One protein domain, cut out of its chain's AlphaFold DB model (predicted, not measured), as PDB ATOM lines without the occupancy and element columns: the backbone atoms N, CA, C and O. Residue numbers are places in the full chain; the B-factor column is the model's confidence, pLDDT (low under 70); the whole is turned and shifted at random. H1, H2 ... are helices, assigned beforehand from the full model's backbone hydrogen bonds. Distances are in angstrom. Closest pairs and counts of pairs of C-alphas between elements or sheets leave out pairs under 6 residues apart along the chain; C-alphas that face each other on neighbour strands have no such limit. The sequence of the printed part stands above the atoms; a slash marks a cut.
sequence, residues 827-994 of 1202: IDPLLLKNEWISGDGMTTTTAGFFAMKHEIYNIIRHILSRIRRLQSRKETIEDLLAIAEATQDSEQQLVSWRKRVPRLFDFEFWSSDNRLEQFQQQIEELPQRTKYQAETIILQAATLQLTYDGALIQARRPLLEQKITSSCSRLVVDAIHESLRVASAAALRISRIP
ATOM      1  N   ILE A 827     -29.898  -2.720  38.823       91.00
ATOM      2  CA  ILE A 827     -29.735  -1.583  37.906       91.00
ATOM      3  C   ILE A 827     -31.122  -1.034  37.530       91.00
ATOM      4  O   ILE A 827     -32.050  -1.797  37.255       91.00
ATOM      5  N   ASP A 828     -31.265   0.292  37.511       90.38
ATOM      6  CA  ASP A 828     -32.501   0.999  37.171       90.38
ATOM      7  C   ASP A 828     -33.043   0.546  35.791       90.38
ATOM      8  O   ASP A 828     -32.315   0.616  34.792       90.38
ATOM      9  N   PRO A 829     -34.321   0.125  35.677       88.88
ATOM     10  CA  PRO A 829     -34.953  -0.237  34.405       88.88
ATOM     11  C   PRO A 829     -34.950   0.856  33.319       88.88
ATOM     12  O   PRO A 829     -35.283   0.569  32.169       88.88
ATOM     13  N   LEU A 830     -34.620   2.108  33.651       89.31
ATOM     14  CA  LEU A 830     -34.350   3.173  32.683       89.31
ATOM     15  C   LEU A 830     -32.933   3.083  32.095       89.31
ATOM     16  O   LEU A 830     -32.767   3.308  30.899       89.31
ATOM     17  N   LEU A 831     -31.932   2.699  32.895       88.50
ATOM     18  CA  LEU A 831     -30.565   2.439  32.426       88.50
ATOM     19  C   LEU A 831     -30.484   1.144  31.611       88.50
ATOM     20  O   LEU A 831     -29.802   1.109  30.591       88.50
ATOM     21  N   LEU A 832     -31.268   0.122  31.978       87.19
ATOM     22  CA  LEU A 832     -31.410  -1.135  31.224       87.19
ATOM     23  C   LEU A 832     -32.144  -0.990  29.866       87.19
ATOM     24  O   LEU A 832     -32.508  -1.986  29.244       87.19
ATOM     25  N   LYS A 833     -32.382   0.243  29.398       84.94
ATOM     26  CA  LYS A 833     -32.802   0.549  28.017       84.94
ATOM     27  C   LYS A 833     -31.649   1.049  27.143       84.94
ATOM     28  O   LYS A 833     -31.844   1.229  25.946       84.94
ATOM     29  N   ASN A 834     -30.477   1.315  27.722       85.44
ATOM     30  CA  ASN A 834     -29.322   1.826  26.996       85.44
ATOM     31  C   ASN A 834     -28.486   0.673  26.411       85.44
ATOM     32  O   ASN A 834     -28.074  -0.237  27.133       85.44
ATOM     33  N   GLU A 835     -28.191   0.728  25.111       83.12
ATOM     34  CA  GLU A 835     -27.464  -0.324  24.375       83.12
ATOM     35  C   GLU A 835     -26.040  -0.579  24.905       83.12
ATOM     36  O   GLU A 835     -25.508  -1.692  24.792       83.12
ATOM     37  N   TRP A 836     -25.411   0.424  25.527       82.25
ATOM     38  CA  TRP A 836     -24.090   0.273  26.135       82.25
ATOM     39  C   TRP A 836     -24.134  -0.464  27.475       82.25
ATOM     40  O   TRP A 836     -23.169  -1.164  27.791       82.25
ATOM     41  N   ILE A 837     -25.261  -0.409  28.192       80.75
ATOM     42  CA  ILE A 837     -25.476  -1.122  29.458       80.75
ATOM     43  C   ILE A 837     -26.011  -2.539  29.219       80.75
ATOM     44  O   ILE A 837     -25.505  -3.486  29.810       80.75
ATOM     45  N   SER A 838     -26.991  -2.708  28.328       72.50
ATOM     46  CA  SER A 838     -27.724  -3.976  28.147       72.50
ATOM     47  C   SER A 838     -27.158  -4.919  27.075       72.50
ATOM     48  O   SER A 838     -27.832  -5.861  26.658       72.50
ATOM     49  N   GLY A 839     -25.937  -4.671  26.595       57.88
ATOM     50  CA  GLY A 839     -25.289  -5.510  25.587       57.88
ATOM     51  C   GLY A 839     -24.723  -6.820  26.146       57.88
ATOM     52  O   GLY A 839     -24.250  -6.875  27.276       57.88
ATOM     53  N   ASP A 840     -24.729  -7.863  25.313       50.66
ATOM     54  CA  ASP A 840     -24.065  -9.157  25.546       50.66
ATOM     55  C   ASP A 840     -24.535  -9.967  26.779       50.66
ATOM     56  O   ASP A 840     -23.812 -10.795  27.329       50.66
ATOM     57  N   GLY A 841     -25.817  -9.822  27.133       57.31
ATOM     58  CA  GLY A 841     -26.632 -10.940  27.635       57.31
ATOM     59  C   GLY A 841     -26.489 -11.349  29.106       57.31
ATOM     60  O   GLY A 841     -27.096 -12.346  29.491       57.31
ATOM     61  N   MET A 842     -25.749 -10.608  29.935       57.38
ATOM     62  CA  MET A 842     -25.638 -10.862  31.381       57.38
ATOM     63  C   MET A 842     -25.608  -9.576  32.222       57.38
ATOM     64  O   MET A 842     -25.282  -8.501  31.732       57.38
ATOM     65  N   THR A 843     -25.906  -9.732  33.517       61.25
ATOM     66  CA  THR A 843     -25.982  -8.699  34.577       61.25
ATOM     67  C   THR A 843     -27.113  -7.665  34.449       61.25
ATOM     68  O   THR A 843     -27.010  -6.659  33.759       61.25
ATOM     69  N   THR A 844     -28.180  -7.873  35.228       78.00
ATOM     70  CA  THR A 844     -29.187  -6.852  35.596       78.00
ATOM     71  C   THR A 844     -28.841  -6.134  36.911       78.00
ATOM     72  O   THR A 844     -29.617  -5.312  37.403       78.00
ATOM     73  N   THR A 845     -27.686  -6.450  37.503       88.50
ATOM     74  CA  THR A 845     -27.248  -6.004  38.830       88.50
ATOM     75  C   THR A 845     -25.782  -5.572  38.820       88.50
ATOM     76  O   THR A 845     -24.984  -5.972  37.970       88.50
ATOM     77  N   THR A 846     -25.394  -4.792  39.826       90.12
ATOM     78  CA  THR A 846     -23.996  -4.402  40.077       90.12
ATOM     79  C   THR A 846     -23.187  -5.468  40.834       90.12
ATOM     80  O   THR A 846     -22.004  -5.266  41.105       90.12
ATOM     81  N   ALA A 847     -23.765  -6.643  41.127       90.81
ATOM     82  CA  ALA A 847     -23.078  -7.735  41.829       90.81
ATOM     83  C   ALA A 847     -21.807  -8.214  41.094       90.81
ATOM     84  O   ALA A 847     -20.821  -8.590  41.733       90.81
ATOM     85  N   GLY A 848     -21.795  -8.125  39.757       90.81
ATOM     86  CA  GLY A 848     -20.639  -8.462  38.919       90.81
ATOM     87  C   GLY A 848     -19.386  -7.623  39.207       90.81
ATOM     88  O   GLY A 848     -18.285  -8.174  39.213       90.81
ATOM     89  N   PHE A 849     -19.530  -6.330  39.533       94.44
ATOM     90  CA  PHE A 849     -18.401  -5.487  39.951       94.44
ATOM     91  C   PHE A 849     -17.745  -6.040  41.218       94.44
ATOM     92  O   PHE A 849     -16.525  -6.205  41.273       94.44
ATOM     93  N   PHE A 850     -18.556  -6.368  42.226       95.62
ATOM     94  CA  PHE A 850     -18.057  -6.899  43.489       95.62
ATOM     95  C   PHE A 850     -17.430  -8.281  43.310       95.62
ATOM     96  O   PHE A 850     -16.358  -8.517  43.856       95.62
ATOM     97  N   ALA A 851     -18.018  -9.164  42.496       93.69
ATOM     98  CA  ALA A 851     -17.412 -10.454  42.159       93.69
ATOM     99  C   ALA A 851     -16.012 -10.289  41.532       93.69
ATOM    100  O   ALA A 851     -15.049 -10.875  42.026       93.69
ATOM    101  N   MET A 852     -15.875  -9.421  40.522       95.62
ATOM    102  CA  MET A 852     -14.585  -9.116  39.889       95.62
ATOM    103  C   MET A 852     -13.584  -8.488  40.869       95.62
ATOM    104  O   MET A 852     -12.416  -8.882  40.878       95.62
ATOM    105  N   LYS A 853     -14.032  -7.564  41.735       96.12
ATOM    106  CA  LYS A 853     -13.212  -6.955  42.796       96.12
ATOM    107  C   LYS A 853     -12.712  -8.010  43.791       96.12
ATOM    108  O   LYS A 853     -11.525  -8.036  44.104       96.12
ATOM    109  N   HIS A 854     -13.582  -8.897  44.267       95.44
ATOM    110  CA  HIS A 854     -13.212  -9.979  45.182       95.44
ATOM    111  C   HIS A 854     -12.200 -10.946  44.540       95.44
ATOM    112  O   HIS A 854     -11.226 -11.328  45.190       95.44
ATOM    113  N   GLU A 855     -12.371 -11.277  43.255       95.19
ATOM    114  CA  GLU A 855     -11.449 -12.142  42.508       95.19
ATOM    115  C   GLU A 855     -10.045 -11.524  42.369       95.19
ATOM    116  O   GLU A 855      -9.060 -12.189  42.703       95.19
ATOM    117  N   ILE A 856      -9.920 -10.249  41.967       96.12
ATOM    118  CA  ILE A 856      -8.591  -9.622  41.833       96.12
ATOM    119  C   ILE A 856      -7.891  -9.421  43.178       96.12
ATOM    120  O   ILE A 856      -6.689  -9.663  43.263       96.12
ATOM    121  N   TYR A 857      -8.603  -9.060  44.250       95.00
ATOM    122  CA  TYR A 857      -7.980  -8.987  45.576       95.00
ATOM    123  C   TYR A 857      -7.492 -10.363  46.055       95.00
ATOM    124  O   TYR A 857      -6.413 -10.452  46.640       95.00
ATOM    125  N   ASN A 858      -8.199 -11.450  45.730       92.44
ATOM    126  CA  ASN A 858      -7.693 -12.795  45.997       92.44
ATOM    127  C   ASN A 858      -6.410 -13.106  45.194       92.44
ATOM    128  O   ASN A 858      -5.457 -13.643  45.761       92.44
ATOM    129  N   ILE A 859      -6.333 -12.718  43.915       93.00
ATOM    130  CA  ILE A 859      -5.108 -12.850  43.100       93.00
ATOM    131  C   ILE A 859      -3.954 -12.031  43.711       93.00
ATOM    132  O   ILE A 859      -2.887 -12.586  43.975       93.00
ATOM    133  N   ILE A 860      -4.175 -10.750  44.039       92.06
ATOM    134  CA  ILE A 860      -3.186  -9.871  44.699       92.06
ATOM    135  C   ILE A 860      -2.644 -10.515  45.984       92.06
ATOM    136  O   ILE A 860      -1.436 -10.505  46.222       92.06
ATOM    137  N   ARG A 861      -3.510 -11.129  46.799       89.75
ATOM    138  CA  ARG A 861      -3.097 -11.815  48.029       89.75
ATOM    139  C   ARG A 861      -2.155 -12.991  47.761       89.75
ATOM    140  O   ARG A 861      -1.168 -13.145  48.479       89.75
ATOM    141  N   HIS A 862      -2.418 -13.793  46.729       87.81
ATOM    142  CA  HIS A 862      -1.534 -14.897  46.334       87.81
ATOM    143  C   HIS A 862      -0.177 -14.386  45.824       87.81
ATOM    144  O   HIS A 862       0.859 -14.918  46.229       87.81
ATOM    145  N   ILE A 863      -0.180 -13.312  45.027       87.62
ATOM    146  CA  ILE A 863       1.024 -12.626  44.529       87.62
ATOM    147  C   ILE A 863       1.889 -12.133  45.703       87.62
ATOM    148  O   ILE A 863       3.041 -12.547  45.836       87.62
ATOM    149  N   LEU A 864       1.321 -11.337  46.620       84.56
ATOM    150  CA  LEU A 864       2.019 -10.825  47.811       84.56
ATOM    151  C   LEU A 864       2.550 -11.957  48.708       84.56
ATOM    152  O   LEU A 864       3.668 -11.883  49.218       84.56
ATOM    153  N   SER A 865       1.763 -13.022  48.886       83.56
ATOM    154  CA  SER A 865       2.136 -14.201  49.676       83.56
ATOM    155  C   SER A 865       3.317 -14.966  49.056       83.56
ATOM    156  O   SER A 865       4.202 -15.426  49.780       83.56
ATOM    157  N   ARG A 866       3.381 -15.073  47.719       83.12
ATOM    158  CA  ARG A 866       4.506 -15.695  46.995       83.12
ATOM    159  C   ARG A 866       5.761 -14.827  47.034       83.12
ATOM    160  O   ARG A 866       6.814 -15.340  47.401       83.12
ATOM    161  N   ILE A 867       5.645 -13.539  46.712       78.56
ATOM    162  CA  ILE A 867       6.773 -12.597  46.662       78.56
ATOM    163  C   ILE A 867       7.497 -12.535  48.015       78.56
ATOM    164  O   ILE A 867       8.710 -12.727  48.067       78.56
ATOM    165  N   ARG A 868       6.764 -12.397  49.128       76.81
ATOM    166  CA  ARG A 868       7.361 -12.331  50.477       76.81
ATOM    167  C   ARG A 868       8.111 -13.605  50.877       76.81
ATOM    168  O   ARG A 868       9.157 -13.519  51.518       76.81
ATOM    169  N   ARG A 869       7.627 -14.787  50.469       75.81
ATOM    170  CA  ARG A 869       8.329 -16.070  50.691       75.81
ATOM    171  C   ARG A 869       9.644 -16.185  49.912       75.81
ATOM    172  O   ARG A 869      10.505 -16.958  50.328       75.81
ATOM    173  N   LEU A 870       9.794 -15.451  48.809       71.88
ATOM    174  CA  LEU A 870      11.034 -15.383  48.030       71.88
ATOM    175  C   LEU A 870      11.982 -14.318  48.600       71.88
ATOM    176  O   LEU A 870      13.135 -14.629  48.870       71.88
ATOM    177  N   GLN A 871      11.480 -13.118  48.910       63.00
ATOM    178  CA  GLN A 871      12.253 -12.035  49.552       63.00
ATOM    179  C   GLN A 871      12.797 -12.389  50.951       63.00
ATOM    180  O   GLN A 871      13.694 -11.723  51.447       63.00
ATOM    181  N   SER A 872      12.286 -13.446  51.593       52.97
ATOM    182  CA  SER A 872      12.802 -13.962  52.876       52.97
ATOM    183  C   SER A 872      14.074 -14.823  52.735       52.97
ATOM    184  O   SER A 872      14.488 -15.474  53.695       52.97
ATOM    185  N   ARG A 873      14.666 -14.896  51.538       54.50
ATOM    186  CA  ARG A 873      15.868 -15.682  51.223       54.50
ATOM    187  C   ARG A 873      17.046 -14.755  50.929       54.50
ATOM    188  O   ARG A 873      16.855 -13.591  50.596       54.50
ATOM    189  N   LYS A 874      18.271 -15.264  51.087       48.53
ATOM    190  CA  LYS A 874      19.488 -14.488  50.799       48.53
ATOM    191  C   LYS A 874      19.578 -14.187  49.303       48.53
ATOM    192  O   LYS A 874      19.155 -15.004  48.496       48.53
ATOM    193  N   GLU A 875      20.173 -13.054  48.949       60.06
ATOM    194  CA  GLU A 875      20.314 -12.592  47.563       60.06
ATOM    195  C   GLU A 875      21.220 -13.523  46.737       60.06
ATOM    196  O   GLU A 875      22.435 -13.342  46.648       60.06
ATOM    197  N   THR A 876      20.626 -14.554  46.134       67.75
ATOM    198  CA  THR A 876      21.277 -15.424  45.150       67.75
ATOM    199  C   THR A 876      20.724 -15.157  43.750       67.75
ATOM    200  O   THR A 876      19.590 -14.708  43.581       67.75
ATOM    201  N   ILE A 877      21.505 -15.483  42.715       68.88
ATOM    202  CA  ILE A 877      21.044 -15.392  41.318       68.88
ATOM    203  C   ILE A 877      19.845 -16.332  41.075       68.88
ATOM    204  O   ILE A 877      18.971 -16.018  40.269       68.88
ATOM    205  N   GLU A 878      19.761 -17.451  41.801       73.81
ATOM    206  CA  GLU A 878      18.644 -18.399  41.729       73.81
ATOM    207  C   GLU A 878      17.352 -17.802  42.309       73.81
ATOM    208  O   GLU A 878      16.295 -17.907  41.686       73.81
ATOM    209  N   ASP A 879      17.428 -17.099  43.443       74.38
ATOM    210  CA  ASP A 879      16.270 -16.421  44.034       74.38
ATOM    211  C   ASP A 879      15.807 -15.222  43.181       74.38
ATOM    212  O   ASP A 879      14.602 -15.015  43.030       74.38
ATOM    213  N   LEU A 880      16.721 -14.494  42.519       74.44
ATOM    214  CA  LEU A 880      16.360 -13.458  41.535       74.44
ATOM    215  C   LEU A 880      15.618 -14.033  40.316       74.44
ATOM    216  O   LEU A 880      14.636 -13.447  39.856       74.44
ATOM    217  N   LEU A 881      16.039 -15.197  39.812       80.69
ATOM    218  CA  LEU A 881      15.336 -15.901  38.733       80.69
ATOM    219  C   LEU A 881      13.961 -16.419  39.195       80.69
ATOM    220  O   LEU A 881      12.986 -16.292  38.454       80.69
ATOM    221  N   ALA A 882      13.845 -16.915  40.431       83.56
ATOM    222  CA  ALA A 882      12.566 -17.324  41.013       83.56
ATOM    223  C   ALA A 882      11.599 -16.138  41.219       83.56
ATOM    224  O   ALA A 882      10.387 -16.288  41.041       83.56
ATOM    225  N   ILE A 883      12.112 -14.945  41.549       82.50
ATOM    226  CA  ILE A 883      11.330 -13.696  41.589       82.50
ATOM    227  C   ILE A 883      10.883 -13.295  40.175       82.50
ATOM    228  O   ILE A 883       9.722 -12.915  39.998       82.50
ATOM    229  N   ALA A 884      11.745 -13.421  39.160       84.19
ATOM    230  CA  ALA A 884      11.386 -13.138  37.769       84.19
ATOM    231  C   ALA A 884      10.261 -14.058  37.255       84.19
ATOM    232  O   ALA A 884       9.257 -13.567  36.734       84.19
ATOM    233  N   GLU A 885      10.366 -15.370  37.490       86.50
ATOM    234  CA  GLU A 885       9.313 -16.343  37.164       86.50
ATOM    235  C   GLU A 885       8.007 -16.043  37.923       86.50
ATOM    236  O   GLU A 885       6.928 -15.985  37.328       86.50
ATOM    237  N   ALA A 886       8.092 -15.788  39.235       87.06
ATOM    238  CA  ALA A 886       6.932 -15.443  40.055       87.06
ATOM    239  C   ALA A 886       6.225 -14.174  39.565       87.06
ATOM    240  O   ALA A 886       4.994 -14.115  39.570       87.06
ATOM    241  N   THR A 887       6.988 -13.181  39.112       86.62
ATOM    242  CA  THR A 887       6.471 -11.932  38.542       86.62
ATOM    243  C   THR A 887       5.770 -12.169  37.200       86.62
ATOM    244  O   THR A 887       4.713 -11.588  36.947       86.62
ATOM    245  N   GLN A 888       6.305 -13.056  36.357       87.00
ATOM    246  CA  GLN A 888       5.708 -13.397  35.062       87.00
ATOM    247  C   GLN A 888       4.393 -14.185  35.207       87.00
ATOM    248  O   GLN A 888       3.420 -13.883  34.520       87.00
ATOM    249  N   ASP A 889       4.323 -15.159  36.119       89.75
ATOM    250  CA  ASP A 889       3.074 -15.874  36.438       89.75
ATOM    251  C   ASP A 889       2.024 -14.924  37.053       89.75
ATOM    252  O   ASP A 889       0.861 -14.913  36.645       89.75
ATOM    253  N   SER A 890       2.453 -14.025  37.948       90.88
ATOM    254  CA  SER A 890       1.588 -12.978  38.521       90.88
ATOM    255  C   SER A 890       0.925 -12.110  37.443       90.88
ATOM    256  O   SER A 890      -0.275 -11.839  37.511       90.88
ATOM    257  N   GLU A 891       1.674 -11.715  36.409       89.62
ATOM    258  CA  GLU A 891       1.119 -11.014  35.246       89.62
ATOM    259  C   GLU A 891       0.135 -11.883  34.455       89.62
ATOM    260  O   GLU A 891      -0.947 -11.406  34.112       89.62
ATOM    261  N   GLN A 892       0.461 -13.148  34.175       92.38
ATOM    262  CA  GLN A 892      -0.429 -14.040  33.421       92.38
ATOM    263  C   GLN A 892      -1.781 -14.223  34.123       92.38
ATOM    264  O   GLN A 892      -2.825 -14.198  33.464       92.38
ATOM    265  N   GLN A 893      -1.789 -14.334  35.454       94.88
ATOM    266  CA  GLN A 893      -3.010 -14.415  36.259       94.88
ATOM    267  C   GLN A 893      -3.828 -13.115  36.198       94.88
ATOM    268  O   GLN A 893      -5.037 -13.165  35.956       94.88
ATOM    269  N   LEU A 894      -3.180 -11.952  36.325       95.88
ATOM    270  CA  LEU A 894      -3.838 -10.644  36.212       95.88
ATOM    271  C   LEU A 894      -4.397 -10.396  34.797       95.88
ATOM    272  O   LEU A 894      -5.546  -9.983  34.655       95.88
ATOM    273  N   VAL A 895      -3.641 -10.700  33.738       94.12
ATOM    274  CA  VAL A 895      -4.084 -10.572  32.335       94.12
ATOM    275  C   VAL A 895      -5.208 -11.565  32.008       94.12
ATOM    276  O   VAL A 895      -6.125 -11.240  31.252       94.12
ATOM    277  N   SER A 896      -5.173 -12.768  32.589       95.75
ATOM    278  CA  SER A 896      -6.259 -13.754  32.507       95.75
ATOM    279  C   SER A 896      -7.545 -13.218  33.144       95.75
ATOM    280  O   SER A 896      -8.604 -13.280  32.519       95.75
ATOM    281  N   TRP A 897      -7.453 -12.628  34.341       96.88
ATOM    282  CA  TRP A 897      -8.571 -11.952  35.009       96.88
ATOM    283  C   TRP A 897      -9.107 -10.766  34.196       96.88
ATOM    284  O   TRP A 897     -10.312 -10.677  33.967       96.88
ATOM    285  N   ARG A 898      -8.230  -9.903  33.666       95.94
ATOM    286  CA  ARG A 898      -8.617  -8.704  32.898       95.94
ATOM    287  C   ARG A 898      -9.482  -9.042  31.680       95.94
ATOM    288  O   ARG A 898     -10.394  -8.288  31.364       95.94
ATOM    289  N   LYS A 899      -9.248 -10.198  31.047       93.56
ATOM    290  CA  LYS A 899     -10.048 -10.729  29.926       93.56
ATOM    291  C   LYS A 899     -11.440 -11.254  30.322       93.56
ATOM    292  O   LYS A 899     -12.240 -11.510  29.430       93.56
ATOM    293  N   ARG A 900     -11.725 -11.443  31.618       93.62
ATOM    294  CA  ARG A 900     -13.041 -11.861  32.147       93.62
ATOM    295  C   ARG A 900     -13.910 -10.700  32.640       93.62
ATOM    296  O   ARG A 900     -15.091 -10.919  32.894       93.62
ATOM    297  N   VAL A 901     -13.355  -9.494  32.784       92.31
ATOM    298  CA  VAL A 901     -14.098  -8.323  33.279       92.31
ATOM    299  C   VAL A 901     -15.259  -8.001  32.322       92.31
ATOM    300  O   VAL A 901     -15.005  -7.771  31.138       92.31
ATOM    301  N   PRO A 902     -16.525  -7.966  32.789       90.62
ATOM    302  CA  PRO A 902     -17.665  -7.640  31.935       90.62
ATOM    303  C   PRO A 902     -17.559  -6.231  31.347       90.62
ATOM    304  O   PRO A 902     -17.163  -5.300  32.048       90.62
ATOM    305  N   ARG A 903     -18.003  -6.057  30.094       88.88
ATOM    306  CA  ARG A 903     -17.959  -4.787  29.336       88.88
ATOM    307  C   ARG A 903     -18.501  -3.581  30.117       88.88
ATOM    308  O   ARG A 903     -17.949  -2.492  30.026       88.88
ATOM    309  N   LEU A 904     -19.547  -3.792  30.921       89.00
ATOM    310  CA  LEU A 904     -20.160  -2.779  31.787       89.00
ATOM    311  C   LEU A 904     -19.166  -2.157  32.789       89.00
ATOM    312  O   LEU A 904     -19.229  -0.959  33.056       89.00
ATOM    313  N   PHE A 905     -18.232  -2.962  33.304       92.62
ATOM    314  CA  PHE A 905     -17.217  -2.571  34.286       92.62
ATOM    315  C   PHE A 905     -15.815  -2.436  33.667       92.62
ATOM    316  O   PHE A 905     -14.817  -2.402  34.388       92.62
ATOM    317  N   ASP A 906     -15.721  -2.348  32.338       91.88
ATOM    318  CA  ASP A 906     -14.475  -2.070  31.635       91.88
ATOM    319  C   ASP A 906     -14.297  -0.560  31.405       91.88
ATOM    320  O   ASP A 906     -15.025   0.061  30.630       91.88
ATOM    321  N   PHE A 907     -13.299   0.051  32.049       93.81
ATOM    322  CA  PHE A 907     -13.029   1.476  31.851       93.81
ATOM    323  C   PHE A 907     -12.472   1.794  30.452       93.81
ATOM    324  O   PHE A 907     -12.735   2.875  29.923       93.81
ATOM    325  N   GLU A 908     -11.746   0.866  29.816       90.69
ATOM    326  CA  GLU A 908     -11.191   1.101  28.475       90.69
ATOM    327  C   GLU A 908     -12.327   1.193  27.432       90.69
ATOM    328  O   GLU A 908     -12.348   2.148  26.644       90.69
ATOM    329  N   PHE A 909     -13.347   0.324  27.522       90.38
ATOM    330  CA  PHE A 909     -14.612   0.429  26.779       90.38
ATOM    331  C   PHE A 909     -15.299   1.797  26.922       90.38
ATOM    332  O   PHE A 909     -15.712   2.359  25.906       90.38
ATOM    333  N   TRP A 910     -15.416   2.350  28.136       90.00
ATOM    334  CA  TRP A 910     -16.060   3.656  28.356       90.00
ATOM    335  C   TRP A 910     -15.215   4.839  27.864       90.00
ATOM    336  O   TRP A 910     -15.765   5.831  27.387       90.00
ATOM    337  N   SER A 911     -13.886   4.736  27.956       88.12
ATOM    338  CA  SER A 911     -12.949   5.787  27.529       88.12
ATOM    339  C   SER A 911     -12.762   5.896  26.009       88.12
ATOM    340  O   SER A 911     -12.285   6.919  25.520       88.12
ATOM    341  N   SER A 912     -13.141   4.859  25.257       87.75
ATOM    342  CA  SER A 912     -13.057   4.829  23.793       87.75
ATOM    343  C   SER A 912     -14.130   5.696  23.121       87.75
ATOM    344  O   SER A 912     -15.226   5.869  23.651       87.75
ATOM    345  N   ASP A 913     -13.822   6.208  21.926       85.12
ATOM    346  CA  ASP A 913     -14.731   6.901  20.992       85.12
ATOM    347  C   ASP A 913     -15.603   8.024  21.600       85.12
ATOM    348  O   ASP A 913     -16.715   8.279  21.135       85.12
ATOM    349  N   ASN A 914     -15.129   8.675  22.670       84.81
ATOM    350  CA  ASN A 914     -15.871   9.650  23.485       84.81
ATOM    351  C   ASN A 914     -17.232   9.131  24.017       84.81
ATOM    352  O   ASN A 914     -18.113   9.925  24.359       84.81
ATOM    353  N   ARG A 915     -17.411   7.807  24.147       88.44
ATOM    354  CA  ARG A 915     -18.663   7.179  24.621       88.44
ATOM    355  C   ARG A 915     -19.090   7.711  25.987       88.44
ATOM    356  O   ARG A 915     -20.270   7.952  26.199       88.44
ATOM    357  N   LEU A 916     -18.134   7.969  26.883       87.62
ATOM    358  CA  LEU A 916     -18.366   8.573  28.200       87.62
ATOM    359  C   LEU A 916     -19.106   9.927  28.137       87.62
ATOM    360  O   LEU A 916     -19.950  10.207  28.984       87.62
ATOM    361  N   GLU A 917     -18.808  10.763  27.138       87.25
ATOM    362  CA  GLU A 917     -19.433  12.081  26.954       87.25
ATOM    363  C   GLU A 917     -20.817  11.953  26.305       87.25
ATOM    364  O   GLU A 917     -21.776  12.596  26.730       87.25
ATOM    365  N   GLN A 918     -20.936  11.073  25.307       89.00
ATOM    366  CA  GLN A 918     -22.201  10.771  24.631       89.00
ATOM    367  C   GLN A 918     -23.209  10.123  25.593       89.00
ATOM    368  O   GLN A 918     -24.391  10.458  25.576       89.00
ATOM    369  N   PHE A 919     -22.743   9.236  26.472       88.62
ATOM    370  CA  PHE A 919     -23.563   8.589  27.494       88.62
ATOM    371  C   PHE A 919     -24.064   9.601  28.525       88.62
ATOM    372  O   PHE A 919     -25.252   9.600  28.837       88.62
ATOM    373  N   GLN A 920     -23.203  10.528  28.965       87.75
ATOM    374  CA  GLN A 920     -23.603  11.633  29.840       87.75
ATOM    375  C   GLN A 920     -24.745  12.460  29.226       87.75
ATOM    376  O   GLN A 920     -25.710  12.773  29.915       87.75
ATOM    377  N   GLN A 921     -24.671  12.761  27.924       88.12
ATOM    378  CA  GLN A 921     -25.725  13.481  27.201       88.12
ATOM    379  C   GLN A 921     -27.028  12.668  27.110       88.12
ATOM    380  O   GLN A 921     -28.104  13.213  27.340       88.12
ATOM    381  N   GLN A 922     -26.947  11.360  26.835       86.88
ATOM    382  CA  GLN A 922     -28.117  10.470  26.762       86.88
ATOM    383  C   GLN A 922     -28.864  10.328  28.099       86.88
ATOM    384  O   GLN A 922     -30.078  10.126  28.095       86.88
ATOM    385  N   ILE A 923     -28.168  10.421  29.238       89.75
ATOM    386  CA  ILE A 923     -28.789  10.334  30.570       89.75
ATOM    387  C   ILE A 923     -29.215  11.695  31.141       89.75
ATOM    388  O   ILE A 923     -29.790  11.735  32.229       89.75
ATOM    389  N   GLU A 924     -28.970  12.813  30.449       89.44
ATOM    390  CA  GLU A 924     -29.178  14.157  31.009       89.44
ATOM    391  C   GLU A 924     -30.667  14.506  31.237       89.44
ATOM    392  O   GLU A 924     -30.985  15.334  32.091       89.44
ATOM    393  N   GLU A 925     -31.596  13.811  30.576       89.06
ATOM    394  CA  GLU A 925     -33.047  13.932  30.814       89.06
ATOM    395  C   GLU A 925     -33.595  12.939  31.869       89.06
ATOM    396  O   GLU A 925     -34.770  13.006  32.233       89.06
ATOM    397  N   LEU A 926     -32.772  12.014  32.382       91.38
ATOM    398  CA  LEU A 926     -33.210  10.983  33.336       91.38
ATOM    399  C   LEU A 926     -33.317  11.506  34.788       91.38
ATOM    400  O   LEU A 926     -32.697  12.513  35.142       91.38
ATOM    401  N   PRO A 927     -34.068  10.820  35.676       92.69
ATOM    402  CA  PRO A 927     -34.156  11.191  37.088       92.69
ATOM    403  C   PRO A 927     -32.790  11.232  37.787       92.69
ATOM    404  O   PRO A 927     -31.900  10.434  37.497       92.69
ATOM    405  N   GLN A 928     -32.634  12.114  38.779       87.62
ATOM    406  CA  GLN A 928     -31.345  12.332  39.453       87.62
ATOM    407  C   GLN A 928     -30.754  11.056  40.085       87.62
ATOM    408  O   GLN A 928     -29.543  10.857  40.030       87.62
ATOM    409  N   ARG A 929     -31.594  10.159  40.626       86.25
ATOM    410  CA  ARG A 929     -31.167   8.851  41.164       86.25
ATOM    411  C   ARG A 929     -30.619   7.927  40.068       86.25
ATOM    412  O   ARG A 929     -29.610   7.261  40.268       86.25
ATOM    413  N   THR A 930     -31.254   7.936  38.899       89.75
ATOM    414  CA  THR A 930     -30.853   7.177  37.707       89.75
ATOM    415  C   THR A 930     -29.511   7.684  37.164       89.75
ATOM    416  O   THR A 930     -28.609   6.888  36.918       89.75
ATOM    417  N   LYS A 931     -29.327   9.014  37.074       90.38
ATOM    418  CA  LYS A 931     -28.025   9.636  36.756       90.38
ATOM    419  C   LYS A 931     -26.940   9.242  37.758       90.38
ATOM    420  O   LYS A 931     -25.817   8.947  37.364       90.38
ATOM    421  N   TYR A 932     -27.281   9.226  39.046       88.94
ATOM    422  CA  TYR A 932     -26.338   8.879  40.103       88.94
ATOM    423  C   TYR A 932     -25.842   7.431  39.986       88.94
ATOM    424  O   TYR A 932     -24.639   7.195  40.020       88.94
ATOM    425  N   GLN A 933     -26.743   6.471  39.742       90.38
ATOM    426  CA  GLN A 933     -26.351   5.073  39.533       90.38
ATOM    427  C   GLN A 933     -25.515   4.879  38.252       90.38
ATOM    428  O   GLN A 933     -24.593   4.062  38.239       90.38
ATOM    429  N   ALA A 934     -25.778   5.650  37.192       91.19
ATOM    430  CA  ALA A 934     -24.946   5.646  35.987       91.19
ATOM    431  C   ALA A 934     -23.508   6.127  36.268       91.19
ATOM    432  O   ALA A 934     -22.551   5.483  35.837       91.19
ATOM    433  N   GLU A 935     -23.343   7.196  37.057       92.06
ATOM    434  CA  GLU A 935     -22.028   7.643  37.539       92.06
ATOM    435  C   GLU A 935     -21.349   6.562  38.391       92.06
ATOM    436  O   GLU A 935     -20.171   6.263  38.203       92.06
ATOM    437  N   THR A 936     -22.099   5.910  39.285       93.75
ATOM    438  CA  THR A 936     -21.595   4.801  40.103       93.75
ATOM    439  C   THR A 936     -21.011   3.666  39.255       93.75
ATOM    440  O   THR A 936     -19.936   3.171  39.586       93.75
ATOM    441  N   ILE A 937     -21.652   3.280  38.146       92.69
ATOM    442  CA  ILE A 937     -21.141   2.235  37.236       92.69
ATOM    443  C   ILE A 937     -19.805   2.659  36.592       92.69
ATOM    444  O   ILE A 937     -18.868   1.860  36.526       92.69
ATOM    445  N   ILE A 938     -19.671   3.928  36.192       93.25
ATOM    446  CA  ILE A 938     -18.418   4.489  35.653       93.25
ATOM    447  C   ILE A 938     -17.306   4.463  36.716       93.25
ATOM    448  O   ILE A 938     -16.175   4.060  36.429       93.25
ATOM    449  N   LEU A 939     -17.619   4.840  37.961       96.06
ATOM    450  CA  LEU A 939     -16.677   4.792  39.084       96.06
ATOM    451  C   LEU A 939     -16.287   3.353  39.459       96.06
ATOM    452  O   LEU A 939     -15.133   3.106  39.818       96.06
ATOM    453  N   GLN A 940     -17.202   2.389  39.336       96.12
ATOM    454  CA  GLN A 940     -16.926   0.957  39.496       96.12
ATOM    455  C   GLN A 940     -15.958   0.448  38.417       96.12
ATOM    456  O   GLN A 940     -14.953  -0.184  38.753       96.12
ATOM    457  N   ALA A 941     -16.185   0.796  37.147       95.44
ATOM    458  CA  ALA A 941     -15.278   0.464  36.047       95.44
ATOM    459  C   ALA A 941     -13.869   1.055  36.260       95.44
ATOM    460  O   ALA A 941     -12.863   0.344  36.199       95.44
ATOM    461  N   ALA A 942     -13.793   2.348  36.596       96.56
ATOM    462  CA  ALA A 942     -12.535   3.021  36.916       96.56
ATOM    463  C   ALA A 942     -11.834   2.399  38.139       96.56
ATOM    464  O   ALA A 942     -10.611   2.271  38.147       96.56
ATOM    465  N   THR A 943     -12.591   1.960  39.153       97.38
ATOM    466  CA  THR A 943     -12.050   1.271  40.336       97.38
ATOM    467  C   THR A 943     -11.379  -0.050  39.961       97.38
ATOM    468  O   THR A 943     -10.264  -0.294  40.414       97.38
ATOM    469  N   LEU A 944     -12.003  -0.883  39.116       97.50
ATOM    470  CA  LEU A 944     -11.389  -2.139  38.665       97.50
ATOM    471  C   LEU A 944     -10.099  -1.893  37.872       97.50
ATOM    472  O   LEU A 944      -9.105  -2.576  38.113       97.50
ATOM    473  N   GLN A 945     -10.088  -0.893  36.985       96.62
ATOM    474  CA  GLN A 945      -8.893  -0.520  36.223       96.62
ATOM    475  C   GLN A 945      -7.756  -0.036  37.142       96.62
ATOM    476  O   GLN A 945      -6.625  -0.498  37.014       96.62
ATOM    477  N   LEU A 946      -8.064   0.829  38.119       96.62
ATOM    478  CA  LEU A 946      -7.111   1.295  39.135       96.62
ATOM    479  C   LEU A 946      -6.549   0.139  39.980       96.62
ATOM    480  O   LEU A 946      -5.347   0.102  40.238       96.62
ATOM    481  N   THR A 947      -7.387  -0.818  40.399       96.44
ATOM    482  CA  THR A 947      -6.935  -2.009  41.140       96.44
ATOM    483  C   THR A 947      -6.036  -2.901  40.280       96.44
ATOM    484  O   THR A 947      -5.030  -3.401  40.779       96.44
ATOM    485  N   TYR A 948      -6.357  -3.080  38.997       97.12
ATOM    486  CA  TYR A 948      -5.577  -3.887  38.053       97.12
ATOM    487  C   TYR A 948      -4.200  -3.294  37.746       97.12
ATOM    488  O   TYR A 948      -3.187  -3.983  37.875       97.12
ATOM    489  N   ASP A 949      -4.141  -2.012  37.392       96.62
ATOM    490  CA  ASP A 949      -2.873  -1.352  37.082       96.62
ATOM    491  C   ASP A 949      -1.991  -1.196  38.333       96.62
ATOM    492  O   ASP A 949      -0.778  -1.405  38.261       96.62
ATOM    493  N   GLY A 950      -2.594  -0.942  39.501       93.69
ATOM    494  CA  GLY A 950      -1.893  -0.974  40.787       93.69
ATOM    495  C   GLY A 950      -1.331  -2.362  41.121       93.69
ATOM    496  O   GLY A 950      -0.185  -2.474  41.557       93.69
ATOM    497  N   ALA A 951      -2.091  -3.433  40.861       93.19
ATOM    498  CA  ALA A 951      -1.639  -4.812  41.059       93.19
ATOM    499  C   ALA A 951      -0.458  -5.184  40.149       93.19
ATOM    500  O   ALA A 951       0.488  -5.814  40.619       93.19
ATOM    501  N   LEU A 952      -0.473  -4.758  38.879       93.56
ATOM    502  CA  LEU A 952       0.663  -4.939  37.967       93.56
ATOM    503  C   LEU A 952       1.921  -4.234  38.489       93.56
ATOM    504  O   LEU A 952       2.988  -4.845  38.519       93.56
ATOM    505  N   ILE A 953       1.807  -2.980  38.941       91.31
ATOM    506  CA  ILE A 953       2.943  -2.237  39.509       91.31
ATOM    507  C   ILE A 953       3.499  -2.956  40.747       91.31
ATOM    508  O   ILE A 953       4.705  -3.184  40.822       91.31
ATOM    509  N   GLN A 954       2.642  -3.379  41.682       86.56
ATOM    510  CA  GLN A 954       3.072  -4.100  42.889       86.56
ATOM    511  C   GLN A 954       3.679  -5.481  42.581       86.56
ATOM    512  O   GLN A 954       4.603  -5.902  43.270       86.56
ATOM    513  N   ALA A 955       3.222  -6.171  41.529       88.25
ATOM    514  CA  ALA A 955       3.824  -7.425  41.074       88.25
ATOM    515  C   ALA A 955       5.210  -7.216  40.437       88.25
ATOM    516  O   ALA A 955       6.105  -8.027  40.657       88.25
ATOM    517  N   ARG A 956       5.414  -6.127  39.676       86.75
ATOM    518  CA  ARG A 956       6.715  -5.777  39.067       86.75
ATOM    519  C   ARG A 956       7.721  -5.177  40.063       86.75
ATOM    520  O   ARG A 956       8.925  -5.291  39.837       86.75
ATOM    521  N   ARG A 957       7.242  -4.570  41.157       80.19
ATOM    522  CA  ARG A 957       8.035  -3.872  42.189       80.19
ATOM    523  C   ARG A 957       9.332  -4.597  42.612       80.19
ATOM    524  O   ARG A 957      10.375  -3.950  42.527       80.19
ATOM    525  N   PRO A 958       9.347  -5.900  42.972       80.06
ATOM    526  CA  PRO A 958      10.536  -6.538  43.553       80.06
ATOM    527  C   PRO A 958      11.737  -6.659  42.609       80.06
ATOM    528  O   PRO A 958      12.841  -6.908  43.083       80.06
ATOM    529  N   LEU A 959      11.530  -6.521  41.294       78.50
ATOM    530  CA  LEU A 959      12.594  -6.487  40.283       78.50
ATOM    531  C   LEU A 959      13.102  -5.062  40.024       78.50
ATOM    532  O   LEU A 959      14.261  -4.880  39.675       78.50
ATOM    533  N   LEU A 960      12.245  -4.052  40.208       78.06
ATOM    534  CA  LEU A 960      12.595  -2.636  40.045       78.06
ATOM    535  C   LEU A 960      13.383  -2.079  41.242       78.06
ATOM    536  O   LEU A 960      14.038  -1.052  41.114       78.06
ATOM    537  N   GLU A 961      13.329  -2.765  42.385       72.31
ATOM    538  CA  GLU A 961      14.098  -2.453  43.598       72.31
ATOM    539  C   GLU A 961      15.493  -3.118  43.622       72.31
ATOM    540  O   GLU A 961      16.241  -2.931  44.578       72.31
ATOM    541  N   GLN A 962      15.867  -3.894  42.593       67.50
ATOM    542  CA  GLN A 962      17.138  -4.630  42.565       67.50
ATOM    543  C   GLN A 962      18.328  -3.762  42.151       67.50
ATOM    544  O   GLN A 962      18.325  -3.128  41.094       67.50
ATOM    545  N   LYS A 963      19.408  -3.834  42.936       58.59
ATOM    546  CA  LYS A 963      20.713  -3.255  42.594       58.59
ATOM    547  C   LYS A 963      21.371  -4.080  41.483       58.59
ATOM    548  O   LYS A 963      21.872  -5.178  41.739       58.59
ATOM    549  N   ILE A 964      21.399  -3.576  40.246       56.47
ATOM    550  CA  ILE A 964      22.108  -4.269  39.156       56.47
ATOM    551  C   ILE A 964      23.618  -4.109  39.343       56.47
ATOM    552  O   ILE A 964      24.219  -3.117  38.949       56.47
ATOM    553  N   THR A 965      24.232  -5.138  39.918       51.34
ATOM    554  CA  THR A 965      25.685  -5.315  39.945       51.34
ATOM    555  C   THR A 965      26.186  -5.931  38.635       51.34
ATOM    556  O   THR A 965      25.459  -6.629  37.924       51.34
ATOM    557  N   SER A 966      27.462  -5.708  38.309       48.47
ATOM    558  CA  SER A 966      28.107  -6.164  37.062       48.47
ATOM    559  C   SER A 966      28.240  -7.691  36.910       48.47
ATOM    560  O   SER A 966      28.703  -8.171  35.877       48.47
ATOM    561  N   SER A 967      27.808  -8.461  37.912       52.50
ATOM    562  CA  SER A 967      27.708  -9.926  37.921       52.50
ATOM    563  C   SER A 967      26.317 -10.465  37.537       52.50
ATOM    564  O   SER A 967      26.126 -11.681  37.501       52.50
ATOM    565  N   CYS A 968      25.335  -9.596  37.271       63.16
ATOM    566  CA  CYS A 968      23.955 -10.003  37.002       63.16
ATOM    567  C   CYS A 968      23.800 -10.749  35.658       63.16
ATOM    568  O   CYS A 968      24.450 -10.427  34.663       63.16
ATOM    569  N   SER A 969      22.916 -11.755  35.605       74.50
ATOM    570  CA  SER A 969      22.699 -12.537  34.379       74.50
ATOM    571  C   SER A 969      21.799 -11.802  33.379       74.50
ATOM    572  O   SER A 969      20.859 -11.106  33.766       74.50
ATOM    573  N   ARG A 970      22.036 -12.009  32.073       79.12
ATOM    574  CA  ARG A 970      21.257 -11.363  30.998       79.12
ATOM    575  C   ARG A 970      19.743 -11.563  31.156       79.12
ATOM    576  O   ARG A 970      18.995 -10.614  30.971       79.12
ATOM    577  N   LEU A 971      19.305 -12.758  31.561       78.62
ATOM    578  CA  LEU A 971      17.886 -13.075  31.765       78.62
ATOM    579  C   LEU A 971      17.231 -12.205  32.850       78.62
ATOM    580  O   LEU A 971      16.068 -11.836  32.714       78.62
ATOM    581  N   VAL A 972      17.970 -11.854  33.908       77.19
ATOM    582  CA  VAL A 972      17.474 -10.958  34.965       77.19
ATOM    583  C   VAL A 972      17.428  -9.512  34.461       77.19
ATOM    584  O   VAL A 972      16.439  -8.826  34.699       77.19
ATOM    585  N   VAL A 973      18.429  -9.064  33.696       79.94
ATOM    586  CA  VAL A 973      18.433  -7.726  33.069       79.94
ATOM    587  C   VAL A 973      17.262  -7.563  32.087       79.94
ATOM    588  O   VAL A 973      16.519  -6.586  32.172       79.94
ATOM    589  N   ASP A 974      17.031  -8.551  31.216       83.62
ATOM    590  CA  ASP A 974      15.890  -8.576  30.290       83.62
ATOM    591  C   ASP A 974      14.545  -8.560  31.064       83.62
ATOM    592  O   ASP A 974      13.623  -7.819  30.707       83.62
ATOM    593  N   ALA A 975      14.441  -9.297  32.180       84.31
ATOM    594  CA  ALA A 975      13.253  -9.307  33.043       84.31
ATOM    595  C   ALA A 975      13.014  -7.978  33.791       84.31
ATOM    596  O   ALA A 975      11.855  -7.600  34.004       84.31
ATOM    597  N   ILE A 976      14.068  -7.246  34.171       83.50
ATOM    598  CA  ILE A 976      13.963  -5.910  34.780       83.50
ATOM    599  C   ILE A 976      13.476  -4.890  33.740       83.50
ATOM    600  O   ILE A 976      12.535  -4.142  34.020       83.50
ATOM    601  N   HIS A 977      14.029  -4.900  32.521       84.06
ATOM    602  CA  HIS A 977      13.563  -4.032  31.431       84.06
ATOM    603  C   HIS A 977      12.083  -4.263  31.087       84.06
ATOM    604  O   HIS A 977      11.319  -3.299  30.975       84.06
ATOM    605  N   GLU A 978      11.650  -5.521  30.977       88.88
ATOM    606  CA  GLU A 978      10.242  -5.854  30.728       88.88
ATOM    607  C   GLU A 978       9.335  -5.430  31.896       88.88
ATOM    608  O   GLU A 978       8.244  -4.893  31.690       88.88
ATOM    609  N   SER A 979       9.807  -5.586  33.135       89.38
ATOM    610  CA  SER A 979       9.079  -5.140  34.329       89.38
ATOM    611  C   SER A 979       8.907  -3.621  34.374       89.38
ATOM    612  O   SER A 979       7.819  -3.147  34.705       89.38
ATOM    613  N   LEU A 980       9.923  -2.852  33.962       88.12
ATOM    614  CA  LEU A 980       9.830  -1.395  33.839       88.12
ATOM    615  C   LEU A 980       8.843  -0.991  32.735       88.12
ATOM    616  O   LEU A 980       8.010  -0.106  32.951       88.12
ATOM    617  N   ARG A 981       8.890  -1.664  31.576       90.56
ATOM    618  CA  ARG A 981       7.971  -1.432  30.451       90.56
ATOM    619  C   ARG A 981       6.511  -1.641  30.864       90.56
ATOM    620  O   ARG A 981       5.662  -0.794  30.582       90.56
ATOM    621  N   VAL A 982       6.219  -2.742  31.560       91.94
ATOM    622  CA  VAL A 982       4.867  -3.080  32.029       91.94
ATOM    623  C   VAL A 982       4.392  -2.134  33.133       91.94
ATOM    624  O   VAL A 982       3.282  -1.605  33.035       91.94
ATOM    625  N   ALA A 983       5.224  -1.867  34.146       92.25
ATOM    626  CA  ALA A 983       4.871  -0.965  35.243       92.25
ATOM    627  C   ALA A 983       4.614   0.467  34.742       92.25
ATOM    628  O   ALA A 983       3.627   1.090  35.133       92.25
ATOM    629  N   SER A 984       5.435   0.964  33.811       93.12
ATOM    630  CA  SER A 984       5.250   2.289  33.208       93.12
ATOM    631  C   SER A 984       3.977   2.372  32.362       93.12
ATOM    632  O   SER A 984       3.262   3.368  32.432       93.12
ATOM    633  N   ALA A 985       3.637   1.323  31.604       95.12
ATOM    634  CA  ALA A 985       2.391   1.280  30.835       95.12
ATOM    635  C   ALA A 985       1.139   1.275  31.738       95.12
ATOM    636  O   ALA A 985       0.151   1.944  31.427       95.12
ATOM    637  N   ALA A 986       1.189   0.569  32.873       96.25
ATOM    638  CA  ALA A 986       0.143   0.601  33.896       96.25
ATOM    639  C   ALA A 986       0.033   1.987  34.560       96.25
ATOM    640  O   ALA A 986      -1.057   2.553  34.653       96.25
ATOM    641  N   ALA A 987       1.163   2.595  34.927       96.75
ATOM    642  CA  ALA A 987       1.203   3.940  35.494       96.75
ATOM    643  C   ALA A 987       0.684   5.016  34.514       96.75
ATOM    644  O   ALA A 987      -0.043   5.930  34.915       96.75
ATOM    645  N   LEU A 988       0.972   4.881  33.213       96.50
ATOM    646  CA  LEU A 988       0.411   5.746  32.174       96.50
ATOM    647  C   LEU A 988      -1.114   5.606  32.071       96.50
ATOM    648  O   LEU A 988      -1.781   6.637  31.969       96.50
ATOM    649  N   ARG A 989      -1.687   4.394  32.166       95.44
ATOM    650  CA  ARG A 989      -3.152   4.208  32.233       95.44
ATOM    651  C   ARG A 989      -3.755   4.890  33.462       95.44
ATOM    652  O   ARG A 989      -4.660   5.707  33.298       95.44
ATOM    653  N   ILE A 990      -3.200   4.672  34.659       96.56
ATOM    654  CA  ILE A 990      -3.645   5.351  35.895       96.56
ATOM    655  C   ILE A 990      -3.610   6.883  35.734       96.56
ATOM    656  O   ILE A 990      -4.567   7.567  36.100       96.56
ATOM    657  N   SER A 991      -2.562   7.434  35.108       96.19
ATOM    658  CA  SER A 991      -2.424   8.881  34.856       96.19
ATOM    659  C   SER A 991      -3.450   9.480  33.876       96.19
ATOM    660  O   SER A 991      -3.452  10.695  33.668       96.19
ATOM    661  N   ARG A 992      -4.277   8.652  33.224       94.50
ATOM    662  CA  ARG A 992      -5.337   9.061  32.283       94.50
ATOM    663  C   ARG A 992      -6.748   8.919  32.876       94.50
ATOM    664  O   ARG A 992      -7.693   9.438  32.288       94.50
ATOM    665  N   ILE A 993      -6.911   8.250  34.021       94.12
ATOM    666  CA  ILE A 993      -8.221   8.059  34.666       94.12
ATOM    667  C   ILE A 993      -8.686   9.392  35.296       94.12
ATOM    668  O   ILE A 993      -7.917  10.015  36.036       94.12
ATOM    669  N   PRO A 994      -9.929   9.853  35.044       91.00
ATOM    670  CA  PRO A 994     -10.431  11.149  35.500       91.00
ATOM    671  C   PRO A 994     -10.850  11.101  36.978       91.00
ATOM    672  O   PRO A 994     -12.031  11.190  37.313       91.00
TER     673      PRO A 994
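This is residues 827 to 994 of the 1202 residues of an uncharacterized protein of Penicillium vulpinum (UniProt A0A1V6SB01). Four long helices, H1, H2, H4 and H5, make a rod-shaped up-and-down bundle, each running against the one before it, with kinked H3 at the side of H4 near one end. The 168 printed residues include five named helices, H1 to H5 in chain order, and no named strand: all helix. The whole is loose, with a radius of gyration of the C-alphas of 19.8 A and spans of 65 by 26 by 23 A.

H1, residues 847 to 871, and H2, residues 877 to 898, form a hairpin; C-alphas 863 and 890 are closest, 6.0 A. H3, residues 907 to 922, touches the hub H4, residues 928 to 960, closest at C-alphas 907 and 941, 4.9 A. H4 and H5, residues 970 to 990, form a hairpin, tilted 18 degrees. O i to N i+4 pairs are all within hydrogen-bond range in H2 and H5, against 20 of 21 in H1, 7 of 12 in H3 and 26 of 29 in H4.

H1 begins at C-alpha 847 (-23.078, -7.735, 41.829); H4 is 46.4 A long; H5 ends at C-alpha 990 (-3.645, 5.351, 35.895).

The printed part has no cut; pLDDT is under 70 at 839 to 843, 871 to 877 and 962 to 968.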